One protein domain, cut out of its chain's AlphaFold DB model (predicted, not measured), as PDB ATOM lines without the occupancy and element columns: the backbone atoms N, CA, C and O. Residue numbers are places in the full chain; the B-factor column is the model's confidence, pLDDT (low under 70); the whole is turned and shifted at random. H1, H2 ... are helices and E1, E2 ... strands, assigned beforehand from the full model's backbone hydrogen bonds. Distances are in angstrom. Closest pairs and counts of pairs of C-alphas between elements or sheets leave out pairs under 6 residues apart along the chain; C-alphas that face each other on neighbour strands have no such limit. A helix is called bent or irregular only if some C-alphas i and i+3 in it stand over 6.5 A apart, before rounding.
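What this domain is: This is residues 11 to 136 of the 147 residues of an uncharacterized protein of Subdoligranulum sp (UniProt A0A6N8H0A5). A helical hairpin, H1 and H2 side by side, makes one side of a small body; the short helix H3 sits between H2 and a two-stranded hairpin, E1 and E2, and a long bent helix, H4, begins near H2 and H3 and runs out past the body as an arm. Residues 121 to 136, of which 121 to 135 belong to H4, stick out and make much of the length. The printed part has 126 residues with two named strands, then four named helices, in the order E1 E2 H1 H2 H3 H4; the sheet, E1 - E2, is antiparallel and the class is mostly helix. The whole is loose, with a radius of gyration of the C-alphas of 18.2 A and spans of 69 by 32 by 24 A.

How they stand to each other: Start at E1, residues 11 to 15, which forms a hairpin with E2, residues 21 to 27; they are antiparallel at 151 degrees, and you will find N 12 and O 25 2.9 A apart and N 14 and O 23 2.8 A apart, within hydrogen-bond range. H1, residues 32 to 52, touches H2, residues 58 to 76, in a helical hairpin: a shallow tilt of 11 degrees, opposite ways, with the C-alphas of Phe 38 and Ala 75 closest at 4.6 A. H2 touches H3, residues 81 to 85, with residues 69 to 73 alone; the closest C-alphas, of Lys 69 and Ser 81, are 5.4 A apart. Look from H3 to E2: their closest C-alphas, of Gly 23 and Val 83, are 5.5 A apart. H4, residues 100 to 135, was assigned as one helix by its hydrogen bonds but is bent: C-alphas 107 and 110 are 6.7 A apart, and its arms H4a and H4b stand at a shallow tilt of 33 degrees, only just short of steep. H4a and H2 are near each other, with 5 pairs of C-alphas within 10 A. H4a and H3 are close but not clearly touching, with the C-alphas of Phe 84 and Val 104 closest at 7.0 A. H4b and H1 are close but not clearly touching, with the C-alphas of Ala 32 and Thr 116 closest at 7.6 A. Every O i to N i+4 pair is within hydrogen-bond range in H2, H3 and H4a; H1 has 16 of 17 and H4b 21 of 22.

Where its parts are: Find C-alpha 11 at (165.660, 246.678, 159.068), where E1 begins; it is 12.8 A long and E2 16.9 A. From C-alpha 32 at (180.234, 238.111, 165.529), H1 runs 31.0 A; H2 measures 27.4 A and H3 5.9 A. H4a, residues 100 to 107, is 10.6 A long, and H4b, residues 110 to 135, runs 37.1 A to C-alpha 135 at (189.845, 218.849, 146.322).

The domain as a whole: The C-alphas of Asn 57 and Asp 136, the two farthest apart, are 69.5 A apart. The printed part has no cut; the link from H3 to H4, residues 86 to 99, is long, and the other links are tight. Look for pLDDT under 70 at residues 53 to 55 and 130 to 136.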
ATOM      1  N   SER A  11     166.602 245.848 158.318       95.06
ATOM      2  CA  SER A  11     165.660 246.678 159.068       95.06
ATOM      3  C   SER A  11     164.669 245.783 159.802       95.06
ATOM      4  O   SER A  11     164.215 244.790 159.232       95.06
ATOM      5  N   TYR A  12     164.356 246.141 161.041       94.81
ATOM      6  CA  TYR A  12     163.392 245.456 161.891       94.81
ATOM      7  C   TYR A  12     162.431 246.499 162.437       94.81
ATOM      8  O   TYR A  12     162.875 247.458 163.073       94.81
ATOM      9  N   ASP A  13     161.142 246.313 162.182       96.00
ATOM     10  CA  ASP A  13     160.111 247.096 162.846       96.00
ATOM     11  C   ASP A  13     159.916 246.533 164.251       96.00
ATOM     12  O   ASP A  13     159.789 245.322 164.442       96.00
ATOM     13  N   VAL A  14     159.950 247.425 165.231       95.25
ATOM     14  CA  VAL A  14     159.675 247.122 166.629       95.25
ATOM     15  C   VAL A  14     158.216 247.454 166.862       95.25
ATOM     16  O   VAL A  14     157.797 248.596 166.661       95.25
ATOM     17  N   THR A  15     157.446 246.451 167.258       94.75
ATOM     18  CA  THR A  15     156.018 246.584 167.534       94.75
ATOM     19  C   THR A  15     155.728 246.268 168.986       94.75
ATOM     20  O   THR A  15     156.307 245.329 169.532       94.75
ATOM     21  N   ASP A  16     154.803 247.009 169.579       91.62
ATOM     22  CA  ASP A  16     154.227 246.670 170.878       91.62
ATOM     23  C   ASP A  16     153.291 245.448 170.762       91.62
ATOM     24  O   ASP A  16     152.957 245.000 169.658       91.62
ATOM     25  N   ALA A  17     152.851 244.904 171.897       89.06
ATOM     26  CA  ALA A  17     151.993 243.722 171.969       89.06
ATOM     27  C   ALA A  17     150.647 243.895 171.236       89.06
ATOM     28  O   ALA A  17     150.065 242.914 170.770       89.06
ATOM     29  N   ASP A  18     150.164 245.132 171.098       91.50
ATOM     30  CA  ASP A  18     148.941 245.474 170.364       91.50
ATOM     31  C   ASP A  18     149.154 245.666 168.845       91.50
ATOM     32  O   ASP A  18     148.197 245.906 168.104       91.50
ATOM     33  N   GLY A  19     150.395 245.529 168.365       93.56
ATOM     34  CA  GLY A  19     150.781 245.706 166.967       93.56
ATOM     35  C   GLY A  19     151.158 247.139 166.579       93.56
ATOM     36  O   GLY A  19     151.484 247.380 165.414       93.56
ATOM     37  N   THR A  20     151.148 248.093 167.513       94.50
ATOM     38  CA  THR A  20     151.599 249.468 167.265       94.50
ATOM     39  C   THR A  20     153.089 249.490 166.943       94.50
ATOM     40  O   THR A  20     153.905 248.989 167.710       94.50
ATOM     41  N   VAL A  21     153.473 250.102 165.817       95.81
ATOM     42  CA  VAL A  21     154.890 250.264 165.453       95.81
ATOM     43  C   VAL A  21     155.510 251.376 166.299       95.81
ATOM     44  O   VAL A  21     155.149 252.544 166.160       95.81
ATOM     45  N   LEU A  22     156.477 251.008 167.137       94.56
ATOM     46  CA  LEU A  22     157.258 251.918 167.980       94.56
ATOM     47  C   LEU A  22     158.391 252.591 167.193       94.56
ATOM     48  O   LEU A  22     158.789 253.718 167.484       94.56
ATOM     49  N   GLY A  23     158.899 251.911 166.164       96.19
ATOM     50  CA  GLY A  23     159.909 252.433 165.249       96.19
ATOM     51  C   GLY A  23     160.654 251.325 164.514       96.19
ATOM     52  O   GLY A  23     160.307 250.152 164.612       96.19
ATOM     53  N   THR A  24     161.706 251.699 163.785       96.56
ATOM     54  CA  THR A  24     162.512 250.761 162.993       96.56
ATOM     55  C   THR A  24     163.976 250.842 163.411       96.56
ATOM     56  O   THR A  24     164.573 251.920 163.394       96.56
ATOM     57  N   VAL A  25     164.587 249.696 163.710       95.88
ATOM     58  CA  VAL A  25     166.032 249.580 163.968       95.88
ATOM     59  C   VAL A  25     166.739 248.915 162.792       95.88
ATOM     60  O   VAL A  25     166.214 247.998 162.159       95.88
ATOM     61  N   ARG A  26     167.961 249.364 162.482       95.56
ATOM     62  CA  ARG A  26     168.779 248.796 161.400       95.56
ATOM     63  C   ARG A  26     170.013 248.110 161.969       95.56
ATOM     64  O   ARG A  26     170.979 248.771 162.338       95.56
ATOM     65  N   LEU A  27     170.004 246.780 161.981       94.12
ATOM     66  CA  LEU A  27     170.991 245.962 162.690       94.12
ATOM     67  C   LEU A  27     171.573 244.861 161.800       94.12
ATOM     68  O   LEU A  27     170.890 244.291 160.948       94.12
ATOM     69  N   ASN A  28     172.843 244.526 162.028       93.00
ATOM     70  CA  ASN A  28     173.412 243.256 161.589       93.00
ATOM     71  C   ASN A  28     173.481 242.319 162.800       93.00
ATOM     72  O   ASN A  28     174.487 242.274 163.500       93.00
ATOM     73  N   LEU A  29     172.403 241.568 163.034       90.31
ATOM     74  CA  LEU A  29     172.322 240.616 164.148       90.31
ATOM     75  C   LEU A  29     173.278 239.419 164.001       90.31
ATOM     76  O   LEU A  29     173.492 238.693 164.958       90.31
ATOM     77  N   ALA A  30     173.876 239.226 162.822       88.12
ATOM     78  CA  ALA A  30     174.908 238.222 162.584       88.12
ATOM     79  C   ALA A  30     176.341 238.746 162.824       88.12
ATOM     80  O   ALA A  30     177.310 238.061 162.485       88.12
ATOM     81  N   ASP A  31     176.501 239.966 163.350       89.44
ATOM     82  CA  ASP A  31     177.804 240.490 163.754       89.44
ATOM     83  C   ASP A  31     178.404 239.613 164.864       89.44
ATOM     84  O   ASP A  31     177.899 239.555 165.982       89.44
ATOM     85  N   ALA A  32     179.531 238.960 164.570       81.62
ATOM     86  CA  ALA A  32     180.234 238.111 165.529       81.62
ATOM     87  C   ALA A  32     180.697 238.879 166.782       81.62
ATOM     88  O   ALA A  32     180.835 238.283 167.848       81.62
ATOM     89  N   GLY A  33     180.926 240.193 166.668       87.00
ATOM     90  CA  GLY A  33     181.244 241.050 167.806       87.00
ATOM     91  C   GLY A  33     180.035 241.367 168.691       87.00
ATOM     92  O   GLY A  33     180.227 241.681 169.863       87.00
ATOM     93  N   LEU A  34     178.808 241.260 168.165       90.00
ATOM     94  CA  LEU A  34     177.580 241.539 168.911       90.00
ATOM     95  C   LEU A  34     177.426 240.569 170.077       90.00
ATOM     96  O   LEU A  34     177.181 241.022 171.183       90.00
ATOM     97  N   MET A  35     177.661 239.270 169.865       83.62
ATOM     98  CA  MET A  35     177.556 238.252 170.922       83.62
ATOM     99  C   MET A  35     178.418 238.595 172.143       83.62
ATOM    100  O   MET A  35     177.953 238.534 173.278       83.62
ATOM    101  N   GLY A  36     179.670 239.000 171.906       87.69
ATOM    102  CA  GLY A  36     180.580 239.385 172.984       87.69
ATOM    103  C   GLY A  36     180.093 240.619 173.743       87.69
ATOM    104  O   GLY A  36     180.053 240.603 174.970       87.69
ATOM    105  N   ARG A  37     179.673 241.665 173.016       94.69
ATOM    106  CA  ARG A  37     179.143 242.891 173.633       94.69
ATOM    107  C   ARG A  37     177.822 242.648 174.360       94.69
ATOM    108  O   ARG A  37     177.601 243.240 175.406       94.69
ATOM    109  N   PHE A  38     176.963 241.783 173.828       90.25
ATOM    110  CA  PHE A  38     175.667 241.450 174.409       90.25
ATOM    111  C   PHE A  38     175.821 240.707 175.733       90.25
ATOM    112  O   PHE A  38     175.209 241.102 176.718       90.25
ATOM    113  N   GLU A  39     176.698 239.702 175.805       88.00
ATOM    114  CA  GLU A  39     176.985 239.016 177.071       88.00
ATOM    115  C   GLU A  39     177.638 239.937 178.109       88.00
ATOM    116  O   GLU A  39     177.338 239.843 179.300       88.00
ATOM    117  N   GLU A  40     178.518 240.846 177.682       92.94
ATOM    118  CA  GLU A  40     179.094 241.859 178.570       92.94
ATOM    119  C   GLU A  40     178.021 242.818 179.106       92.94
ATOM    120  O   GLU A  40     177.942 243.047 180.315       92.94
ATOM    121  N   ALA A  41     177.179 243.349 178.215       93.62
ATOM    122  CA  ALA A  41     176.083 244.243 178.561       93.62
ATOM    123  C   ALA A  41     175.083 243.555 179.496       93.62
ATOM    124  O   ALA A  41     174.736 244.131 180.523       93.62
ATOM    125  N   ARG A  42     174.693 242.305 179.210       89.62
ATOM    126  CA  ARG A  42     173.776 241.517 180.048       89.62
ATOM    127  C   ARG A  42     174.280 241.417 181.486       89.62
ATOM    128  O   ARG A  42     173.539 241.726 182.409       89.62
ATOM    129  N   ARG A  43     175.558 241.073 181.686       90.56
ATOM    130  CA  ARG A  43     176.159 240.987 183.031       90.56
ATOM    131  C   ARG A  43     176.162 242.327 183.762       90.56
ATOM    132  O   ARG A  43     175.915 242.369 184.963       90.56
ATOM    133  N   LYS A  44     176.467 243.418 183.055       94.00
ATOM    134  CA  LYS A  44     176.458 244.770 183.630       94.00
ATOM    135  C   LYS A  44     175.049 245.207 184.013       94.00
ATOM    136  O   LYS A  44     174.868 245.746 185.095       94.00
ATOM    137  N   ILE A  45     174.072 244.944 183.149       90.06
ATOM    138  CA  ILE A  45     172.658 245.234 183.391       90.06
ATOM    139  C   ILE A  45     172.155 244.438 184.599       90.06
ATOM    140  O   ILE A  45     171.563 245.025 185.493       90.06
ATOM    141  N   GLU A  46     172.452 243.137 184.684       87.12
ATOM    142  CA  GLU A  46     172.086 242.306 185.841       87.12
ATOM    143  C   GLU A  46     172.649 242.864 187.153       87.12
ATOM    144  O   GLU A  46     171.913 242.974 188.131       87.12
ATOM    145  N   ALA A  47     173.919 243.277 187.165       89.12
ATOM    146  CA  ALA A  47     174.523 243.913 188.335       89.12
ATOM    147  C   ALA A  47     173.830 245.241 188.690       89.12
ATOM    148  O   ALA A  47     173.480 245.463 189.845       89.12
ATOM    149  N   MET A  48     173.555 246.094 187.698       88.56
ATOM    150  CA  MET A  48     172.856 247.369 187.907       88.56
ATOM    151  C   MET A  48     171.443 247.174 188.470       88.56
ATOM    152  O   MET A  48     171.039 247.909 189.367       88.56
ATOM    153  N   VAL A  49     170.694 246.191 187.962       81.12
ATOM    154  CA  VAL A  49     169.336 245.877 188.431       81.12
ATOM    155  C   VAL A  49     169.362 245.348 189.867       81.12
ATOM    156  O   VAL A  49     168.517 245.735 190.670       81.12
ATOM    157  N   GLN A  50     170.344 244.511 190.217       81.38
ATOM    158  CA  GLN A  50     170.519 244.021 191.588       81.38
ATOM    159  C   GLN A  50     170.882 245.150 192.565       81.38
ATOM    160  O   GLN A  50     170.300 245.231 193.648       81.38
ATOM    161  N   ASP A  51     171.790 246.044 192.170       78.31
ATOM    162  CA  ASP A  51     172.259 247.150 193.013       78.31
ATOM    163  C   ASP A  51     171.199 248.252 193.190       78.31
ATOM    164  O   ASP A  51     171.124 248.881 194.249       78.31
ATOM    165  N   ALA A  52     170.330 248.466 192.194       72.81
ATOM    166  CA  ALA A  52     169.279 249.486 192.235       72.81
ATOM    167  C   ALA A  52     168.302 249.318 193.415       72.81
ATOM    168  O   ALA A  52     167.707 250.298 193.864       72.81
ATOM    169  N   GLY A  53     168.145 248.098 193.943       65.62
ATOM    170  CA  GLY A  53     167.267 247.807 195.080       65.62
ATOM    171  C   GLY A  53     167.812 248.231 196.449       65.62
ATOM    172  O   GLY A  53     167.039 248.286 197.404       65.62
ATOM    173  N   VAL A  54     169.113 248.528 196.570       61.19
ATOM    174  CA  VAL A  54     169.773 248.748 197.871       61.19
ATOM    175  C   VAL A  54     169.613 250.190 198.379       61.19
ATOM    176  O   VAL A  54     169.352 250.377 199.563       61.19
ATOM    177  N   ASP A  55     169.676 251.189 197.491       63.19
ATOM    178  CA  ASP A  55     169.567 252.631 197.804       63.19
ATOM    179  C   ASP A  55     168.633 253.356 196.805       63.19
ATOM    180  O   ASP A  55     168.959 254.389 196.204       63.19
ATOM    181  N   ALA A  56     167.456 252.771 196.577       73.56
ATOM    182  CA  ALA A  56     166.475 253.253 195.610       73.56
ATOM    183  C   ALA A  56     165.945 254.658 195.956       73.56
ATOM    184  O   ALA A  56     165.185 254.850 196.904       73.56
ATOM    185  N   ASN A  57     166.297 255.647 195.138       85.81
ATOM    186  CA  ASN A  57     165.706 256.979 195.121       85.81
ATOM    187  C   ASN A  57     165.519 257.430 193.656       85.81
ATOM    188  O   ASN A  57     166.027 256.774 192.744       85.81
ATOM    189  N   PRO A  58     164.772 258.516 193.385       88.25
ATOM    190  CA  PRO A  58     164.505 258.935 192.010       88.25
ATOM    191  C   PRO A  58     165.770 259.168 191.168       88.25
ATOM    192  O   PRO A  58     165.807 258.762 190.008       88.25
ATOM    193  N   ASP A  59     166.819 259.752 191.748       89.44
ATOM    194  CA  ASP A  59     168.060 260.052 191.027       89.44
ATOM    195  C   ASP A  59     168.849 258.777 190.701       89.44
ATOM    196  O   ASP A  59     169.362 258.636 189.588       89.44
ATOM    197  N   THR A  60     168.913 257.819 191.633       87.75
ATOM    198  CA  THR A  60     169.563 256.524 191.385       87.75
ATOM    199  C   THR A  60     168.807 255.721 190.331       87.75
ATOM    200  O   THR A  60     169.438 255.147 189.446       87.75
ATOM    201  N   MET A  61     167.474 255.771 190.326       88.75
ATOM    202  CA  MET A  61     166.651 255.110 189.306       88.75
ATOM    203  C   MET A  61     166.838 255.714 187.912       88.75
ATOM    204  O   MET A  61     166.961 254.973 186.939       88.75
ATOM    205  N   ILE A  62     166.922 257.044 187.804       91.69
ATOM    206  CA  ILE A  62     167.214 257.726 186.533       91.69
ATOM    207  C   ILE A  62     168.615 257.354 186.028       91.69
ATOM    208  O   ILE A  62     168.802 257.098 184.837       91.69
ATOM    209  N   ALA A  63     169.607 257.317 186.921       92.50
ATOM    210  CA  ALA A  63     170.975 256.960 186.562       92.50
ATOM    211  C   ALA A  63     171.084 255.504 186.084       92.50
ATOM    212  O   ALA A  63     171.734 255.245 185.070       92.50
ATOM    213  N   VAL A  64     170.425 254.571 186.777       92.75
ATOM    214  CA  VAL A  64     170.393 253.152 186.399       92.75
ATOM    215  C   VAL A  64     169.666 252.958 185.073       92.75
ATOM    216  O   VAL A  64     170.209 252.301 184.189       92.75
ATOM    217  N   ASP A  65     168.494 253.572 184.885       94.94
ATOM    218  CA  ASP A  65     167.755 253.502 183.619       94.94
ATOM    219  C   ASP A  65     168.619 253.957 182.435       94.94
ATOM    220  O   ASP A  65     168.736 253.265 181.421       94.94
ATOM    221  N   LYS A  66     169.292 255.102 182.590       96.19
ATOM    222  CA  LYS A  66     170.214 255.617 181.578       96.19
ATOM    223  C   LYS A  66     171.359 254.639 181.305       96.19
ATOM    224  O   LYS A  66     171.652 254.364 180.145       96.19
ATOM    225  N   ALA A  67     171.987 254.101 182.349       96.12
ATOM    226  CA  ALA A  67     173.106 253.176 182.205       96.12
ATOM    227  C   ALA A  67     172.695 251.870 181.501       96.12
ATOM    228  O   ALA A  67     173.429 251.385 180.641       96.12
ATOM    229  N   ILE A  68     171.510 251.332 181.804       95.38
ATOM    230  CA  ILE A  68     170.956 250.145 181.137       95.38
ATOM    231  C   ILE A  68     170.741 250.420 179.647       95.38
ATOM    232  O   ILE A  68     171.182 249.634 178.806       95.38
ATOM    233  N   LYS A  69     170.117 251.553 179.307       97.38
ATOM    234  CA  LYS A  69     169.890 251.966 177.912       97.38
ATOM    235  C   LYS A  69     171.204 252.121 177.143       97.38
ATOM    236  O   LYS A  69     171.329 251.589 176.043       97.38
ATOM    237  N   GLU A  70     172.212 252.741 177.753       97.62
ATOM    238  CA  GLU A  70     173.557 252.870 177.175       97.62
ATOM    239  C   GLU A  70     174.248 251.510 176.974       97.62
ATOM    240  O   GLU A  70     174.914 251.303 175.957       97.62
ATOM    241  N   GLN A  71     174.090 250.558 177.905       96.94
ATOM    242  CA  GLN A  71     174.615 249.197 177.729       96.94
ATOM    243  C   GLN A  71     173.920 248.457 176.585       96.94
ATOM    244  O   GLN A  71     174.577 247.726 175.840       96.94
ATOM    245  N   LEU A  72     172.614 248.659 176.415       95.56
ATOM    246  CA  LEU A  72     171.865 248.065 175.316       95.56
ATOM    247  C   LEU A  72     172.336 248.631 173.968       95.56
ATOM    248  O   LEU A  72     172.678 247.872 173.062       95.56
ATOM    249  N   ASP A  73     172.468 249.953 173.864       97.31
ATOM    250  CA  ASP A  73     172.972 250.611 172.655       97.31
ATOM    251  C   ASP A  73     174.408 250.178 172.322       97.31
ATOM    252  O   ASP A  73     174.749 249.920 171.162       97.31
ATOM    253  N   TYR A  74     175.250 250.009 173.348       96.75
ATOM    254  CA  TYR A  74     176.588 249.437 173.207       96.75
ATOM    255  C   TYR A  74     176.556 248.003 172.655       96.75
ATOM    256  O   TYR A  74     177.306 247.689 171.723       96.75
ATOM    257  N   ALA A  75     175.685 247.140 173.188       94.19
ATOM    258  CA  ALA A  75     175.551 245.760 172.729       94.19
ATOM    259  C   ALA A  75     175.246 245.707 171.226       94.19
ATOM    260  O   ALA A  75     175.981 245.080 170.451       94.19
ATOM    261  N   PHE A  76     174.225 246.455 170.798       93.94
ATOM    262  CA  PHE A  76     173.794 246.515 169.402       93.94
ATOM    263  C   PHE A  76     174.719 247.347 168.503       93.94
ATOM    264  O   PHE A  76     174.669 247.202 167.279       93.94
ATOM    265  N   GLY A  77     175.595 248.176 169.079       94.00
ATOM    266  CA  GLY A  77     176.441 249.110 168.332       94.00
ATOM    267  C   GLY A  77     175.624 250.159 167.569       94.00
ATOM    268  O   GLY A  77     176.053 250.618 166.508       94.00
ATOM    269  N   ALA A  78     174.429 250.470 168.069       94.94
ATOM    270  CA  ALA A  78     173.453 251.370 167.473       94.94
ATOM    271  C   ALA A  78     172.518 251.911 168.561       94.94
ATOM    272  O   ALA A  78     172.279 251.235 169.554       94.94
ATOM    273  N   GLU A  79     171.966 253.102 168.341       95.62
ATOM    274  CA  GLU A  79     170.963 253.709 169.219       95.62
ATOM    275  C   GLU A  79     169.608 253.013 169.011       95.62
ATOM    276  O   GLU A  79     168.860 253.325 168.082       95.62
ATOM    277  N   VAL A  80     169.329 252.004 169.833       96.25
ATOM    278  CA  VAL A  80     168.107 251.185 169.791       96.25
ATOM    279  C   VAL A  80     167.189 251.474 170.973       96.25
ATOM    280  O   VAL A  80     165.975 251.297 170.869       96.25
ATOM    281  N   SER A  81     167.749 251.953 172.083       96.81
ATOM    282  CA  SER A  81     167.029 252.198 173.325       96.81
ATOM    283  C   SER A  81     165.835 253.155 173.174       96.81
ATOM    284  O   SER A  81     164.781 252.846 173.737       96.81
ATOM    285  N   PRO A  82     165.871 254.241 172.368       96.62
ATOM    286  CA  PRO A  82     164.693 255.092 172.204       96.62
ATOM    287  C   PRO A  82     163.534 254.368 171.511       96.62
ATOM    288  O   PRO A  82     162.378 254.622 171.837       96.62
ATOM    289  N   VAL A  83     163.841 253.446 170.590       97.06
ATOM    290  CA  VAL A  83     162.835 252.659 169.863       97.06
ATOM    291  C   VAL A  83     162.242 251.572 170.757       97.06
ATOM    292  O   VAL A  83     161.036 251.363 170.737       97.06
ATOM    293  N   PHE A  84     163.071 250.896 171.555       95.81
ATOM    294  CA  PHE A  84     162.605 249.818 172.431       95.81
ATOM    295  C   PHE A  84     161.784 250.310 173.620       95.81
ATOM    296  O   PHE A  84     160.853 249.627 174.027       95.81
ATOM    297  N   PHE A  85     162.112 251.479 174.178       95.38
ATOM    298  CA  PHE A  85     161.464 251.954 175.401       95.38
ATOM    299  C   PHE A  85     160.455 253.084 175.171       95.38
ATOM    300  O   PHE A  85     159.680 253.372 176.075       95.38
ATOM    301  N   GLY A  86     160.450 253.762 174.018       89.69
ATOM    302  CA  GLY A  86     159.432 254.774 173.692       89.69
ATOM    303  C   GLY A  86     159.323 255.938 174.693       89.69
ATOM    304  O   GLY A  86     158.276 256.570 174.795       89.69
ATOM    305  N   GLY A  87     160.381 256.207 175.467       87.25
ATOM    306  CA  GLY A  87     160.390 257.194 176.556       87.25
ATOM    307  C   GLY A  87     160.083 256.631 177.950       87.25
ATOM    308  O   GLY A  87     160.242 257.351 178.935       87.25
ATOM    309  N   MET A  88     159.711 255.354 178.063       92.75
ATOM    310  CA  MET A  88     159.579 254.658 179.343       92.75
ATOM    311  C   MET A  88     160.944 254.380 179.981       92.75
ATOM    312  O   MET A  88     161.984 254.348 179.313       92.75
ATOM    313  N   SER A  89     160.939 254.157 181.294       94.62
ATOM    314  CA  SER A  89     162.084 253.560 181.981       94.62
ATOM    315  C   SER A  89     162.249 252.105 181.536       94.62
ATOM    316  O   SER A  89     161.269 251.377 181.409       94.62
ATOM    317  N   SER A  90     163.489 251.665 181.356       94.06
ATOM    318  CA  SER A  90     163.846 250.252 181.195       94.06
ATOM    319  C   SER A  90     163.449 249.411 182.414       94.06
ATOM    320  O   SER A  90     163.185 248.221 182.284       94.06
ATOM    321  N   LEU A  91     163.323 250.048 183.582       91.75
ATOM    322  CA  LEU A  91     162.855 249.444 184.828       91.75
ATOM    323  C   LEU A  91     161.334 249.576 185.038       91.75
ATOM    324  O   LEU A  91     160.847 249.339 186.143       91.75
ATOM    325  N   ALA A  92     160.572 250.028 184.037       92.44
ATOM    326  CA  ALA A  92     159.118 250.097 184.155       92.44
ATOM    327  C   ALA A  92     158.528 248.688 184.297       92.44
ATOM    328  O   ALA A  92     158.941 247.777 183.582       92.44
ATOM    329  N   LEU A  93     157.560 248.530 185.202       91.56
ATOM    330  CA  LEU A  93     156.814 247.285 185.371       91.56
ATOM    331  C   LEU A  93     155.658 247.229 184.371       91.56
ATOM    332  O   LEU A  93     154.887 248.184 184.249       91.56
ATOM    333  N   CYS A  94     155.527 246.091 183.705       90.38
ATOM    334  CA  CYS A  94     154.346 245.690 182.959       90.38
ATOM    335  C   CYS A  94     153.223 245.248 183.918       90.38
ATOM    336  O   CYS A  94     153.439 245.063 185.118       90.38
ATOM    337  N   GLU A  95     152.005 245.054 183.396       90.50
ATOM    338  CA  GLU A  95     150.851 244.618 184.207       90.50
ATOM    339  C   GLU A  95     151.065 243.256 184.892       90.50
ATOM    340  O   GLU A  95     150.496 243.002 185.954       90.50
ATOM    341  N   ASP A  96     151.897 242.393 184.305       91.38
ATOM    342  CA  ASP A  96     152.268 241.079 184.838       91.38
ATOM    343  C   ASP A  96     153.406 241.127 185.873       91.38
ATOM    344  O   ASP A  96     153.742 240.102 186.468       91.38
ATOM    345  N   GLY A  97     153.955 242.315 186.146       89.06
ATOM    346  CA  GLY A  97     155.027 242.528 187.114       89.06
ATOM    347  C   GLY A  97     156.435 242.273 186.573       89.06
ATOM    348  O   GLY A  97     157.387 242.431 187.333       89.06
ATOM    349  N   GLU A  98     156.584 241.918 185.295       89.38
ATOM    350  CA  GLU A  98     157.892 241.862 184.640       89.38
ATOM    351  C   GLU A  98     158.353 243.262 184.224       89.38
ATOM    352  O   GLU A  98     157.546 244.160 183.967       89.38
ATOM    353  N   LEU A  99     159.663 243.468 184.141       91.12
ATOM    354  CA  LEU A  99     160.229 244.705 183.625       91.12
ATOM    355  C   LEU A  99     160.079 244.762 182.102       91.12
ATOM    356  O   LEU A  99     160.289 243.775 181.397       91.12
ATOM    357  N   VAL A 100     159.844 245.957 181.560       93.00
ATOM    358  CA  VAL A 100     159.891 246.188 180.105       93.00
ATOM    359  C   VAL A 100     161.240 245.739 179.525       93.00
ATOM    360  O   VAL A 100     161.286 245.175 178.433       93.00
ATOM    361  N   LEU A 101     162.343 245.921 180.261       93.06
ATOM    362  CA  LEU A 101     163.652 245.372 179.896       93.06
ATOM    363  C   LEU A 101     163.616 243.852 179.674       93.06
ATOM    364  O   LEU A 101     164.197 243.379 178.701       93.06
ATOM    365  N   GLU A 102     162.951 243.090 180.544       91.00
ATOM    366  CA  GLU A 102     162.860 241.631 180.417       91.00
ATOM    367  C   GLU A 102     162.101 241.248 179.144       91.00
ATOM    368  O   GLU A 102     162.606 240.444 178.358       91.00
ATOM    369  N   LYS A 103     160.979 241.923 178.857       92.88
ATOM    370  CA  LYS A 103     160.216 241.738 177.609       92.88
ATOM    371  C   LYS A 103     161.047 242.044 176.361       92.88
ATOM    372  O   LYS A 103     160.998 241.301 175.380       92.88
ATOM    373  N   VAL A 104     161.845 243.115 176.390       92.75
ATOM    374  CA  VAL A 104     162.760 243.460 175.288       92.75
ATOM    375  C   VAL A 104     163.796 242.354 175.079       92.75
ATOM    376  O   VAL A 104     164.041 241.944 173.943       92.75
ATOM    377  N   MET A 105     164.394 241.840 176.155       90.56
ATOM    378  CA  MET A 105     165.390 240.770 176.062       90.56
ATOM    379  C   MET A 105     164.768 239.468 175.540       90.56
ATOM    380  O   MET A 105     165.334 238.852 174.636       90.56
ATOM    381  N   GLU A 106     163.585 239.089 176.028       91.38
ATOM    382  CA  GLU A 106     162.834 237.916 175.564       91.38
ATOM    383  C   GLU A 106     162.509 237.994 174.065       91.38
ATOM    384  O   GLU A 106     162.676 237.014 173.339       91.38
ATOM    385  N   ALA A 107     162.111 239.170 173.572       91.56
ATOM    386  CA  ALA A 107     161.798 239.367 172.161       91.56
ATOM    387  C   ALA A 107     163.045 239.314 171.261       91.56
ATOM    388  O   ALA A 107     162.994 238.784 170.147       91.56
ATOM    389  N   VAL A 108     164.173 239.872 171.713       89.00
ATOM    390  CA  VAL A 108     165.354 240.051 170.856       89.00
ATOM    391  C   VAL A 108     166.276 238.829 170.845       89.00
ATOM    392  O   VAL A 108     166.824 238.508 169.784       89.00
ATOM    393  N   ILE A 109     166.440 238.128 171.974       88.12
ATOM    394  CA  ILE A 109     167.363 236.985 172.093       88.12
ATOM    395  C   ILE A 109     167.122 235.922 171.000       88.12
ATOM    396  O   ILE A 109     168.077 235.603 170.284       88.12
ATOM    397  N   PRO A 110     165.888 235.428 170.757       89.75
ATOM    398  CA  PRO A 110     165.654 234.391 169.751       89.75
ATOM    399  C   PRO A 110     165.993 234.845 168.324       89.75
ATOM    400  O   PRO A 110     166.533 234.075 167.526       89.75
ATOM    401  N   ILE A 111     165.706 236.108 167.990       89.88
ATOM    402  CA  ILE A 111     165.990 236.685 166.665       89.88
ATOM    403  C   ILE A 111     167.504 236.779 166.452       89.88
ATOM    404  O   ILE A 111     168.020 236.489 165.366       89.88
ATOM    405  N   PHE A 112     168.221 237.182 167.496       84.50
ATOM    406  CA  PHE A 112     169.669 237.282 167.492       84.50
ATOM    407  C   PHE A 112     170.357 235.911 167.342       84.50
ATOM    408  O   PHE A 112     171.249 235.756 166.495       84.50
ATOM    409  N   GLU A 113     169.917 234.902 168.095       84.88
ATOM    410  CA  GLU A 113     170.443 233.536 168.007       84.88
ATOM    411  C   GLU A 113     170.198 232.914 166.625       84.88
ATOM    412  O   GLU A 113     171.124 232.369 166.011       84.88
ATOM    413  N   ASP A 114     168.985 233.058 166.085       88.38
ATOM    414  CA  ASP A 114     168.628 232.581 164.746       88.38
ATOM    415  C   ASP A 114     169.478 233.251 163.654       88.38
ATOM    416  O   ASP A 114     170.033 232.573 162.777       88.38
ATOM    417  N   ALA A 115     169.645 234.577 163.714       86.56
ATOM    418  CA  ALA A 115     170.461 235.314 162.753       86.56
ATOM    419  C   ALA A 115     171.927 234.855 162.775       86.56
ATOM    420  O   ALA A 115     172.525 234.632 161.712       86.56
ATOM    421  N   THR A 116     172.489 234.664 163.971       81.19
ATOM    422  CA  THR A 116     173.858 234.170 164.161       81.19
ATOM    423  C   THR A 116     174.007 232.748 163.617       81.19
ATOM    424  O   THR A 116     174.909 232.480 162.816       81.19
ATOM    425  N   GLY A 117     173.088 231.844 163.968       80.94
ATOM    426  CA  GLY A 117     173.087 230.460 163.493       80.94
ATOM    427  C   GLY A 117     173.018 230.362 161.967       80.94
ATOM    428  O   GLY A 117     173.845 229.686 161.341       80.94
ATOM    429  N   LYS A 118     172.100 231.108 161.338       83.31
ATOM    430  CA  LYS A 118     171.963 231.178 159.871       83.31
ATOM    431  C   LYS A 118     173.231 231.696 159.196       83.31
ATOM    432  O   LYS A 118     173.660 231.147 158.177       83.31
ATOM    433  N   ALA A 119     173.860 232.731 159.751       76.62
ATOM    434  CA  ALA A 119     175.079 233.300 159.187       76.62
ATOM    435  C   ALA A 119     176.279 232.347 159.285       76.62
ATOM    436  O   ALA A 119     177.035 232.208 158.316       76.62
ATOM    437  N   VAL A 120     176.428 231.647 160.414       76.88
ATOM    438  CA  VAL A 120     177.458 230.615 160.598       76.88
ATOM    439  C   VAL A 120     177.250 229.466 159.614       76.88
ATOM    440  O   VAL A 120     178.194 229.090 158.914       76.88
ATOM    441  N   ALA A 121     176.021 228.959 159.482       79.25
ATOM    442  CA  ALA A 121     175.693 227.898 158.531       79.25
ATOM    443  C   ALA A 121     176.014 228.305 157.083       79.25
ATOM    444  O   ALA A 121     176.706 227.575 156.369       79.25
ATOM    445  N   ALA A 122     175.608 229.509 156.662       79.19
ATOM    446  CA  ALA A 122     175.909 230.035 155.331       79.19
ATOM    447  C   ALA A 122     177.421 230.223 155.100       79.19
ATOM    448  O   ALA A 122     177.935 229.939 154.015       79.19
ATOM    449  N   SER A 123     178.157 230.681 156.117       74.31
ATOM    450  CA  SER A 123     179.619 230.801 156.068       74.31
ATOM    451  C   SER A 123     180.286 229.436 155.891       74.31
ATOM    452  O   SER A 123     181.134 229.275 155.010       74.31
ATOM    453  N   ASN A 124     179.861 228.436 156.664       78.69
ATOM    454  CA  ASN A 124     180.377 227.072 156.588       78.69
ATOM    455  C   ASN A 124     180.061 226.414 155.241       78.69
ATOM    456  O   ASN A 124     180.957 225.822 154.643       78.69
ATOM    457  N   ALA A 125     178.850 226.596 154.704       81.44
ATOM    458  CA  ALA A 125     178.479 226.106 153.377       81.44
ATOM    459  C   ALA A 125     179.374 226.707 152.275       81.44
ATOM    460  O   ALA A 125     179.905 225.981 151.434       81.44
ATOM    461  N   ARG A 126     179.638 228.023 152.319       79.12
ATOM    462  CA  ARG A 126     180.573 228.678 151.384       79.12
ATOM    463  C   ARG A 126     182.008 228.178 151.539       79.12
ATOM    464  O   ARG A 126     182.696 227.993 150.536       79.12
ATOM    465  N   LYS A 127     182.483 227.975 152.774       73.88
ATOM    466  CA  LYS A 127     183.817 227.406 153.033       73.88
ATOM    467  C   LYS A 127     183.922 225.988 152.470       73.88
ATOM    468  O   LYS A 127     184.912 225.697 151.810       73.88
ATOM    469  N   ALA A 128     182.901 225.151 152.658       71.44
ATOM    470  CA  ALA A 128     182.847 223.799 152.106       71.44
ATOM    471  C   ALA A 128     182.904 223.804 150.568       71.44
ATOM    472  O   ALA A 128     183.784 223.163 149.999       71.44
ATOM    473  N   GLN A 129     182.079 224.621 149.901       72.88
ATOM    474  CA  GLN A 129     182.112 224.785 148.438       72.88
ATOM    475  C   GLN A 129     183.465 225.307 147.932       72.88
ATOM    476  O   GLN A 129     183.950 224.919 146.870       72.88
ATOM    477  N   ARG A 130     184.109 226.212 148.681       67.25
ATOM    478  CA  ARG A 130     185.443 226.715 148.328       67.25
ATOM    479  C   ARG A 130     186.515 225.641 148.511       67.25
ATOM    480  O   ARG A 130     187.407 225.564 147.679       67.25
ATOM    481  N   LEU A 131     186.427 224.812 149.549       63.16
ATOM    482  CA  LEU A 131     187.344 223.692 149.782       63.16
ATOM    483  C   LEU A 131     187.172 222.572 148.747       63.16
ATOM    484  O   LEU A 131     188.165 221.958 148.370       63.16
ATOM    485  N   GLU A 132     185.964 222.342 148.225       63.88
ATOM    486  CA  GLU A 132     185.743 221.428 147.092       63.88
ATOM    487  C   GLU A 132     186.523 221.848 145.842       63.88
ATOM    488  O   GLU A 132     187.120 220.993 145.189       63.88
ATOM    489  N   LYS A 133     186.633 223.156 145.560       61.81
ATOM    490  CA  LYS A 133     187.460 223.665 144.448       61.81
ATOM    491  C   LYS A 133     188.945 223.311 144.579       61.81
ATOM    492  O   LYS A 133     189.635 223.288 143.571       61.81
ATOM    493  N   TYR A 134     189.429 223.035 145.789       56.41
ATOM    494  CA  TYR A 134     190.806 222.598 146.045       56.41
ATOM    495  C   TYR A 134     190.932 221.079 146.260       56.41
ATOM    496  O   TYR A 134     192.044 220.577 146.400       56.41
ATOM    497  N   ARG A 135     189.819 220.326 146.295       58.09
ATOM    498  CA  ARG A 135     189.845 218.849 146.322       58.09
ATOM    499  C   ARG A 135     190.072 218.240 144.948       58.09
ATOM    500  O   ARG A 135     190.527 217.100 144.865       58.09
ATOM    501  N   ASP A 136     189.771 218.977 143.886       59.62
ATOM    502  CA  ASP A 136     190.163 218.573 142.547       59.62
ATOM    503  C   ASP A 136     191.676 218.792 142.397       59.62
ATOM    504  O   ASP A 136     192.150 219.918 142.247       59.62
TER     505      ASP A 136